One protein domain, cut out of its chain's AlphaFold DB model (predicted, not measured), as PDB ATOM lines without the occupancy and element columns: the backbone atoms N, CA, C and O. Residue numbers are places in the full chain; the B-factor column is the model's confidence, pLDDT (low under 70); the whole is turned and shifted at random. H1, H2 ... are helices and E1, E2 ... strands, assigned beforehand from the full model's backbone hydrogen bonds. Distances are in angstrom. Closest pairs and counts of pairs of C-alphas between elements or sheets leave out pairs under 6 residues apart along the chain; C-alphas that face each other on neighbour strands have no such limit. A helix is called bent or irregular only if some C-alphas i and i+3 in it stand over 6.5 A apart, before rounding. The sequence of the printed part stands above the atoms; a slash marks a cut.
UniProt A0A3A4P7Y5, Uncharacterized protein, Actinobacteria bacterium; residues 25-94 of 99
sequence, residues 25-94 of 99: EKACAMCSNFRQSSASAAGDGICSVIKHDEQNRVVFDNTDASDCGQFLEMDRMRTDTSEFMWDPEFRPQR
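This is residues 25 to 94 of the 99 residues of an uncharacterized protein of Actinobacteria bacterium (UniProt A0A3A4P7Y5). A strongly twisted sheet of three strands, E1, E2 and E3, makes one end of an elongated shape, and a small two-stranded hairpin, E4 and E5, makes the other. The short helix H1 lies between them and grazes the sheet beside its edge strand E1, while a long stretch without named elements, residues 61 to 76, joins the two ends. The printed part has 70 residues, under half of them in named elements, with five strands and then one helix along the chain, in the order E1 E2 E3 E4 E5 H1. The class is mostly strand; both sheets are antiparallel, and the larger, in the order E1 - E2 - E3, is a meander, each strand the antiparallel neighbour of the one before. The whole is compact by its radius of gyration of the C-alphas, 12.1 A, though its spans of 41 by 27 by 19 A make it only just elongated.

Begin at the inner strand E2, residues 44 to 52, which bends by 105 degrees at residue 49. With E1, residues 34 to 36, it forms a hairpin at 147 degrees; look for N 35 and O 46, 2.9 A apart and within hydrogen-bond range. With E3, residues 55 to 60, it forms another hairpin at 138 degrees, where N 47 and O 57 are 2.9 A apart and N 57 and O 50 are 2.8 A apart, both within range. H1, residues 88 to 93, is on this sheet but only grazes it, with its residues 89 to 93; its closest C-alphas to E1 are those of Gln 36 and Pro 92, 6.5 A apart. H1 is irregular, with C-alphas 89 and 92 7.4 A apart; 0 of its 2 O i to N i+4 pairs are within hydrogen-bond range, beside 2 of its 3 O i to N i+3 pairs. Farther out, E4, residues 77 to 79, and E5, residues 82 to 84, form a hairpin at 162 degrees, with N 77 and O 84 3.1 A apart, within range. E4 is apart from H1, and both E4 and E5 are apart from E1, E2 and E3.

Find C-alpha 34 at (150.726, 142.269, 182.312), where E1 begins. E2 and E3 each measure 15.8 A from first to last C-alpha; E2 ends at C-alpha 52, (143.019, 153.160, 188.924). E1, E4 and E5 measure 6.5 A, 6.3 A and 6.1 A. H1 runs 10.2 A, to C-alpha 93 at (150.478, 133.587, 178.816).

The two C-alphas farthest apart are those of Asp 53 and Asp 80, 42.1 A. The printed part has no cut, and the link from E3 to E4, 16 residues, is long. In the B-factor column you will find a mean pLDDT of 77.2 for the printed part; 16 residues are under 70, among them residues 77 to 87, which include E4 and E5.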
ATOM      1  N   GLU A  25     149.475 142.340 166.915       80.19
ATOM      2  CA  GLU A  25     150.941 142.181 166.864       80.19
ATOM      3  C   GLU A  25     151.640 142.691 168.130       80.19
ATOM      4  O   GLU A  25     152.678 142.170 168.523       80.19
ATOM      5  N   LYS A  26     151.067 143.709 168.779       84.75
ATOM      6  CA  LYS A  26     151.483 144.212 170.090       84.75
ATOM      7  C   LYS A  26     150.287 144.176 171.023       84.75
ATOM      8  O   LYS A  26     149.507 145.118 171.072       84.75
ATOM      9  N   ALA A  27     150.121 143.072 171.740       87.06
ATOM     10  CA  ALA A  27     149.026 142.886 172.679       87.06
ATOM     11  C   ALA A  27     149.511 143.007 174.125       87.06
ATOM     12  O   ALA A  27     150.664 142.692 174.431       87.06
ATOM     13  N   CYS A  28     148.615 143.384 175.037       86.19
ATOM     14  CA  CYS A  28     148.903 143.442 176.470       86.19
ATOM     15  C   CYS A  28     149.486 142.130 177.011       86.19
ATOM     16  O   CYS A  28     150.386 142.182 177.843       86.19
ATOM     17  N   ALA A  29     149.060 140.967 176.507       82.81
ATOM     18  CA  ALA A  29     149.603 139.680 176.942       82.81
ATOM     19  C   ALA A  29     151.070 139.409 176.565       82.81
ATOM     20  O   ALA A  29     151.668 138.482 177.104       82.81
ATOM     21  N   MET A  30     151.665 140.224 175.693       83.81
ATOM     22  CA  MET A  30     153.101 140.183 175.381       83.81
ATOM     23  C   MET A  30     153.928 141.143 176.244       83.81
ATOM     24  O   MET A  30     155.149 141.191 176.120       83.81
ATOM     25  N   CYS A  31     153.281 141.913 177.118       87.44
ATOM     26  CA  CYS A  31     153.941 142.867 177.992       87.44
ATOM     27  C   CYS A  31     154.371 142.204 179.308       87.44
ATOM     28  O   CYS A  31     153.562 141.550 179.967       87.44
ATOM     29  N   SER A  32     155.595 142.459 179.771       88.06
ATOM     30  CA  SER A  32     156.077 142.012 181.089       88.06
ATOM     31  C   SER A  32     155.274 142.606 182.250       88.06
ATOM     32  O   SER A  32     155.248 142.063 183.351       88.06
ATOM     33  N   ASN A  33     154.620 143.744 182.012       88.44
ATOM     34  CA  ASN A  33     153.825 144.443 183.014       88.44
ATOM     35  C   ASN A  33     152.410 143.869 183.154       88.44
ATOM     36  O   ASN A  33     151.684 144.277 184.067       88.44
ATOM     37  N   PHE A  34     152.011 142.952 182.269       88.25
ATOM     38  CA  PHE A  34     150.726 142.269 182.312       88.25
ATOM     39  C   PHE A  34     150.848 140.925 183.030       88.25
ATOM     40  O   PHE A  34     151.716 140.107 182.731       88.25
ATOM     41  N   ARG A  35     149.931 140.670 183.962       86.31
ATOM     42  CA  ARG A  35     149.796 139.389 184.658       86.31
ATOM     43  C   ARG A  35     148.414 138.825 184.389       86.31
ATOM     44  O   ARG A  35     147.424 139.435 184.779       86.31
ATOM     45  N   GLN A  36     148.346 137.681 183.719       84.25
ATOM     46  CA  GLN A  36     147.066 137.044 183.430       84.25
ATOM     47  C   GLN A  36     146.452 136.487 184.713       84.25
ATOM     48  O   GLN A  36     147.154 135.923 185.555       84.25
ATOM     49  N   SER A  37     145.139 136.642 184.864       80.62
ATOM     50  CA  SER A  37     144.418 136.052 185.982       80.62
ATOM     51  C   SER A  37     144.375 134.535 185.816       80.62
ATOM     52  O   SER A  37     143.771 134.024 184.879       80.62
ATOM     53  N   SER A  38     144.980 133.788 186.741       70.69
ATOM     54  CA  SER A  38     144.918 132.317 186.733       70.69
ATOM     55  C   SER A  38     143.515 131.775 187.027       70.69
ATOM     56  O   SER A  38     143.249 130.599 186.801       70.69
ATOM     57  N   ALA A  39     142.632 132.614 187.573       70.75
ATOM     58  CA  ALA A  39     141.266 132.256 187.934       70.75
ATOM     59  C   ALA A  39     140.258 132.506 186.802       70.75
ATOM     60  O   ALA A  39     139.100 132.111 186.933       70.75
ATOM     61  N   SER A  40     140.673 133.158 185.710       67.62
ATOM     62  CA  SER A  40     139.779 133.513 184.616       67.62
ATOM     63  C   SER A  40     140.217 132.913 183.287       67.62
ATOM     64  O   SER A  40     141.321 133.142 182.802       67.62
ATOM     65  N   ALA A  41     139.293 132.188 182.658       68.25
ATOM     66  CA  ALA A  41     139.433 131.714 181.284       68.25
ATOM     67  C   ALA A  41     139.036 132.780 180.241       68.25
ATOM     68  O   ALA A  41     139.056 132.502 179.045       68.25
ATOM     69  N   ALA A  42     138.631 133.983 180.669       72.06
ATOM     70  CA  ALA A  42     138.162 135.044 179.775       72.06
ATOM     71  C   ALA A  42     139.291 135.906 179.178       72.06
ATOM     72  O   ALA A  42     138.991 136.816 178.403       72.06
ATOM     73  N   GLY A  43     140.553 135.626 179.523       75.25
ATOM     74  CA  GLY A  43     141.721 136.362 179.023       75.25
ATOM     75  C   GLY A  43     142.005 137.673 179.765       75.25
ATOM     76  O   GLY A  43     142.860 138.449 179.354       75.25
ATOM     77  N   ASP A  44     141.309 137.962 180.864       84.19
ATOM     78  CA  ASP A  44     141.598 139.131 181.691       84.19
ATOM     79  C   ASP A  44     142.817 138.927 182.594       84.19
ATOM     80  O   ASP A  44     143.178 137.831 183.031       84.19
ATOM     81  N   GLY A  45     143.469 140.043 182.876       86.38
ATOM     82  CA  GLY A  45     144.614 140.127 183.751       86.38
ATOM     83  C   GLY A  45     144.796 141.541 184.265       86.38
ATOM     84  O   GLY A  45     143.961 142.422 184.079       86.38
ATOM     85  N   ILE A  46     145.909 141.756 184.940       88.38
ATOM     86  CA  ILE A  46     146.190 142.971 185.680       88.38
ATOM     87  C   ILE A  46     147.424 143.640 185.079       88.38
ATOM     88  O   ILE A  46     148.461 142.998 184.896       88.38
ATOM     89  N   CYS A  47     147.332 144.939 184.796       88.19
ATOM     90  CA  CYS A  47     148.483 145.759 184.435       88.19
ATOM     91  C   CYS A  47     149.114 146.357 185.697       88.19
ATOM     92  O   CYS A  47     148.478 147.127 186.409       88.19
ATOM     93  N   SER A  48     150.378 146.037 185.958       86.56
ATOM     94  CA  SER A  48     151.121 146.516 187.137       86.56
ATOM     95  C   SER A  48     151.472 148.012 187.107       86.56
ATOM     96  O   SER A  48     151.750 148.594 188.154       86.56
ATOM     97  N   VAL A  49     151.451 148.638 185.925       85.94
ATOM     98  CA  VAL A  49     151.862 150.040 185.736       85.94
ATOM     99  C   VAL A  49     150.665 150.985 185.671       85.94
ATOM    100  O   VAL A  49     150.732 152.108 186.166       85.94
ATOM    101  N   ILE A  50     149.550 150.540 185.089       80.25
ATOM    102  CA  ILE A  50     148.330 151.342 185.028       80.25
ATOM    103  C   ILE A  50     147.532 151.089 186.301       80.25
ATOM    104  O   ILE A  50     146.989 150.004 186.492       80.25
ATOM    105  N   LYS A  51     147.427 152.111 187.149       77.62
ATOM    106  CA  LYS A  51     146.600 152.078 188.357       77.62
ATOM    107  C   LYS A  51     145.328 152.889 188.150       77.62
ATOM    108  O   LYS A  51     145.363 153.951 187.532       77.62
ATOM    109  N   HIS A  52     144.215 152.376 188.656       69.81
ATOM    110  CA  HIS A  52     143.019 153.160 188.924       69.81
ATOM    111  C   HIS A  52     142.922 153.278 190.443       69.81
ATOM    112  O   HIS A  52     142.728 152.278 191.134       69.81
ATOM    113  N   ASP A  53     143.146 154.485 190.954       76.56
ATOM    114  CA  ASP A  53     143.327 154.746 192.385       76.56
ATOM    115  C   ASP A  53     144.500 153.933 192.976       76.56
ATOM    116  O   ASP A  53     145.650 154.100 192.561       76.56
ATOM    117  N   GLU A  54     144.219 153.036 193.927       66.12
ATOM    118  CA  GLU A  54     145.195 152.151 194.579       66.12
ATOM    119  C   GLU A  54     145.252 150.746 193.961       66.12
ATOM    120  O   GLU A  54     146.088 149.929 194.351       66.12
ATOM    121  N   GLN A  55     144.381 150.448 192.994       70.19
ATOM    122  CA  GLN A  55     144.276 149.126 192.389       70.19
ATOM    123  C   GLN A  55     144.873 149.111 190.988       70.19
ATOM    124  O   GLN A  55     144.721 150.035 190.190       70.19
ATOM    125  N   ASN A  56     145.558 148.019 190.675       81.38
ATOM    126  CA  ASN A  56     146.053 147.788 189.330       81.38
ATOM    127  C   ASN A  56     144.870 147.586 188.371       81.38
ATOM    128  O   ASN A  56     143.909 146.881 188.683       81.38
ATOM    129  N   ARG A  57     144.938 148.198 187.189       83.38
ATOM    130  CA  ARG A  57     143.852 148.164 186.211       83.38
ATOM    131  C   ARG A  57     143.735 146.775 185.589       83.38
ATOM    132  O   ARG A  57     144.723 146.219 185.107       83.38
ATOM    133  N   VAL A  58     142.507 146.266 185.541       83.69
ATOM    134  CA  VAL A  58     142.180 145.053 184.788       83.69
ATOM    135  C   VAL A  58     142.187 145.374 183.293       83.69
ATOM    136  O   VAL A  58     141.547 146.331 182.848       83.69
ATOM    137  N   VAL A  59     142.935 144.593 182.522       85.62
ATOM    138  CA  VAL A  59     143.035 144.681 181.059       85.62
ATOM    139  C   VAL A  59     142.904 143.282 180.460       85.62
ATOM    140  O   VAL A  59     143.137 142.290 181.147       85.62
ATOM    141  N   PHE A  60     142.527 143.189 179.188       84.56
ATOM    142  CA  PHE A  60     142.438 141.906 178.488       84.56
ATOM    143  C   PHE A  60     143.731 141.602 177.735       84.56
ATOM    144  O   PHE A  60     144.379 142.515 177.215       84.56
ATOM    145  N   ASP A  61     144.072 140.325 177.652       82.75
ATOM    146  CA  ASP A  61     145.205 139.766 176.918       82.75
ATOM    147  C   ASP A  61     145.296 140.256 175.467       82.75
ATOM    148  O   ASP A  61     146.372 140.645 175.010       82.75
ATOM    149  N   ASN A  62     144.158 140.311 174.779       81.44
ATOM    150  CA  ASN A  62     144.002 140.719 173.386       81.44
ATOM    151  C   ASN A  62     143.863 142.237 173.178       81.44
ATOM    152  O   ASN A  62     143.596 142.681 172.062       81.44
ATOM    153  N   THR A  63     144.024 143.039 174.233       85.38
ATOM    154  CA  THR A  63     143.994 144.500 174.111       85.38
ATOM    155  C   THR A  63     145.228 144.970 173.348       85.38
ATOM    156  O   THR A  63     146.347 144.585 173.686       85.38
ATOM    157  N   ASP A  64     145.024 145.814 172.341       85.31
ATOM    158  CA  ASP A  64     146.104 146.444 171.582       85.31
ATOM    159  C   ASP A  64     146.926 147.376 172.489       85.31
ATOM    160  O   ASP A  64     146.381 148.248 173.169       85.31
ATOM    161  N   ALA A  65     148.237 147.153 172.522       85.44
ATOM    162  CA  ALA A  65     149.208 147.869 173.340       85.44
ATOM    163  C   ALA A  65     150.196 148.695 172.495       85.44
ATOM    164  O   ALA A  65     151.190 149.183 173.034       85.44
ATOM    165  N   SER A  66     149.939 148.867 171.194       85.12
ATOM    166  CA  SER A  66     150.787 149.635 170.268       85.12
ATOM    167  C   SER A  66     151.068 151.072 170.725       85.12
ATOM    168  O   SER A  66     152.206 151.525 170.610       85.12
ATOM    169  N   ASP A  67     150.078 151.742 171.319       84.50
ATOM    170  CA  ASP A  67     150.191 153.117 171.829       84.50
ATOM    171  C   ASP A  67     150.647 153.202 173.303       84.50
ATOM    172  O   ASP A  67     150.721 154.284 173.892       84.50
ATOM    173  N   CYS A  68     150.944 152.070 173.951       84.88
ATOM    174  CA  CYS A  68     151.320 152.056 175.361       84.88
ATOM    175  C   CYS A  68     152.803 152.419 175.549       84.88
ATOM    176  O   CYS A  68     153.693 151.603 175.326       84.88
ATOM    177  N   GLY A  69     153.084 153.620 176.069       86.12
ATOM    178  CA  GLY A  69     154.454 154.076 176.362       86.12
ATOM    179  C   GLY A  69     155.177 153.327 177.494       86.12
ATOM    180  O   GLY A  69     156.346 153.590 177.748       86.12
ATOM    181  N   GLN A  70     154.489 152.414 178.186       87.19
ATOM    182  CA  GLN A  70     155.033 151.549 179.244       87.19
ATOM    183  C   GLN A  70     155.065 150.075 178.807       87.19
ATOM    184  O   GLN A  70     155.193 149.172 179.638       87.19
ATOM    185  N   PHE A  71     154.882 149.813 177.510       86.81
ATOM    186  CA  PHE A  71     154.990 148.474 176.960       86.81
ATOM    187  C   PHE A  71     156.450 148.026 176.992       86.81
ATOM    188  O   PHE A  71     157.312 148.630 176.353       86.81
ATOM    189  N   LEU A  72     156.708 146.952 177.730       88.50
ATOM    190  CA  LEU A  72     157.985 146.262 177.721       88.50
ATOM    191  C   LEU A  72     157.720 144.835 177.268       88.50
ATOM    192  O   LEU A  72     157.015 144.091 177.949       88.50
ATOM    193  N   GLU A  73     158.230 144.490 176.091       85.56
ATOM    194  CA  GLU A  73     158.063 143.152 175.541       85.56
ATOM    195  C   GLU A  73     158.705 142.136 176.484       85.56
ATOM    196  O   GLU A  73     159.835 142.309 176.947       85.56
ATOM    197  N   MET A  74     157.942 141.107 176.827       82.00
ATOM    198  CA  MET A  74     158.408 140.077 177.733       82.00
ATOM    199  C   MET A  74     159.432 139.175 177.041       82.00
ATOM    200  O   MET A  74     159.233 138.750 175.903       82.00
ATOM    201  N   ASP A  75     160.501 138.830 177.755       74.38
ATOM    202  CA  ASP A  75     161.517 137.931 177.217       74.38
ATOM    203  C   ASP A  75     160.978 136.491 177.165       74.38
ATOM    204  O   ASP A  75     160.569 135.914 178.183       74.38
ATOM    205  N   ARG A  76     160.922 135.919 175.960       71.12
ATOM    206  CA  ARG A  76     160.431 134.560 175.704       71.12
ATOM    207  C   ARG A  76     161.539 133.741 175.070       71.12
ATOM    208  O   ARG A  76     162.035 134.082 173.998       71.12
ATOM    209  N   MET A  77     161.833 132.582 175.655       64.75
ATOM    210  CA  MET A  77     162.621 131.568 174.962       64.75
ATOM    211  C   MET A  77     161.698 130.821 173.999       64.75
ATOM    212  O   MET A  77     161.007 129.870 174.373       64.75
ATOM    213  N   ARG A  78     161.651 131.294 172.752       57.59
ATOM    214  CA  ARG A  78     160.965 130.596 171.663       57.59
ATOM    215  C   ARG A  78     161.820 129.412 171.219       57.59
ATOM    216  O   ARG A  78     162.944 129.596 170.765       57.59
ATOM    217  N   THR A  79     161.284 128.204 171.360       55.78
ATOM    218  CA  THR A  79     161.813 127.011 170.687       55.78
ATOM    219  C   THR A  79     160.832 126.601 169.595       55.78
ATOM    220  O   THR A  79     159.644 126.891 169.713       55.78
ATOM    221  N   ASP A  80     161.302 125.918 168.548       51.28
ATOM    222  CA  ASP A  80     160.486 125.545 167.376       51.28
ATOM    223  C   ASP A  80     159.242 124.700 167.714       51.28
ATOM    224  O   ASP A  80     158.331 124.571 166.901       51.28
ATOM    225  N   THR A  81     159.201 124.108 168.910       53.47
ATOM    226  CA  THR A  81     158.136 123.210 169.374       53.47
ATOM    227  C   THR A  81     157.395 123.699 170.614       53.47
ATOM    228  O   THR A  81     156.376 123.109 170.962       53.47
ATOM    229  N   SER A  82     157.894 124.723 171.315       56.75
ATOM    230  CA  SER A  82     157.247 125.220 172.533       56.75
ATOM    231  C   SER A  82     157.725 126.610 172.943       56.75
ATOM    232  O   SER A  82     158.919 126.930 172.894       56.75
ATOM    233  N   GLU A  83     156.801 127.435 173.427       61.19
ATOM    234  CA  GLU A  83     157.160 128.657 174.142       61.19
ATOM    235  C   GLU A  83     157.516 128.322 175.601       61.19
ATOM    236  O   GLU A  83     156.664 127.924 176.406       61.19
ATOM    237  N   PHE A  84     158.790 128.500 175.970       59.53
ATOM    238  CA  PHE A  84     159.229 128.386 177.357       59.53
ATOM    239  C   PHE A  84     159.468 129.759 177.974       59.53
ATOM    240  O   PHE A  84     160.171 130.623 177.454       59.53
ATOM    241  N   MET A  85     158.894 129.918 179.160       66.50
ATOM    242  CA  MET A  85     159.161 131.035 180.051       66.50
ATOM    243  C   MET A  85     159.871 130.506 181.287       66.50
ATOM    244  O   MET A  85     159.386 129.546 181.901       66.50
ATOM    245  N   TRP A  86     161.014 131.113 181.620       65.75
ATOM    246  CA  TRP A  86     161.775 130.799 182.831       65.75
ATOM    247  C   TRP A  86     160.967 131.129 184.093       65.75
ATOM    248  O   TRP A  86     160.935 130.335 185.031       65.75
ATOM    249  N   ASP A  87     160.245 132.250 184.073       69.69
ATOM    250  CA  ASP A  87     159.397 132.694 185.176       69.69
ATOM    251  C   ASP A  87     158.056 131.915 185.217       69.69
ATOM    252  O   ASP A  87     157.290 131.933 184.241       69.69
ATOM    253  N   PRO A  88     157.750 131.213 186.331       73.00
ATOM    254  CA  PRO A  88     156.481 130.521 186.535       73.00
ATOM    255  C   PRO A  88     155.234 131.403 186.437       73.00
ATOM    256  O   PRO A  88     154.190 130.919 186.002       73.00
ATOM    257  N   GLU A  89     155.326 132.673 186.820       72.69
ATOM    258  CA  GLU A  89     154.179 133.578 186.940       72.69
ATOM    259  C   GLU A  89     153.602 133.998 185.580       72.69
ATOM    260  O   GLU A  89     152.436 134.369 185.483       72.69
ATOM    261  N   PHE A  90     154.394 133.904 184.512       72.62
ATOM    262  CA  PHE A  90     153.960 134.217 183.150       72.62
ATOM    263  C   PHE A  90     153.584 132.969 182.330       72.62
ATOM    264  O   PHE A  90     153.186 133.066 181.172       72.62
ATOM    265  N   ARG A  91     153.649 131.765 182.917       70.19
ATOM    266  CA  ARG A  91     153.255 130.517 182.233       70.19
ATOM    267  C   ARG A  91     151.821 130.494 181.688       70.19
ATOM    268  O   ARG A  91     151.641 129.842 180.663       70.19
ATOM    269  N   PRO A  92     150.819 131.157 182.299       72.00
ATOM    270  CA  PRO A  92     149.477 131.221 181.719       72.00
ATOM    271  C   PRO A  92     149.422 131.933 180.358       72.00
ATOM    272  O   PRO A  92     148.531 131.647 179.575       72.00
ATOM    273  N   GLN A  93     150.402 132.792 180.052       70.50
ATOM    274  CA  GLN A  93     150.478 133.587 178.816       70.50
ATOM    275  C   GLN A  93     151.217 132.863 177.678       70.50
ATOM    276  O   GLN A  93     151.613 133.476 176.679       70.50
ATOM    277  N   ARG A  94     151.449 131.556 177.847       61.44
ATOM    278  CA  ARG A  94     151.897 130.658 176.779       61.44
ATOM    279  C   ARG A  94     150.755 130.516 175.764       61.44
ATOM    280  O   ARG A  94     149.600 130.638 176.152       61.44
TER     281      ARG A  94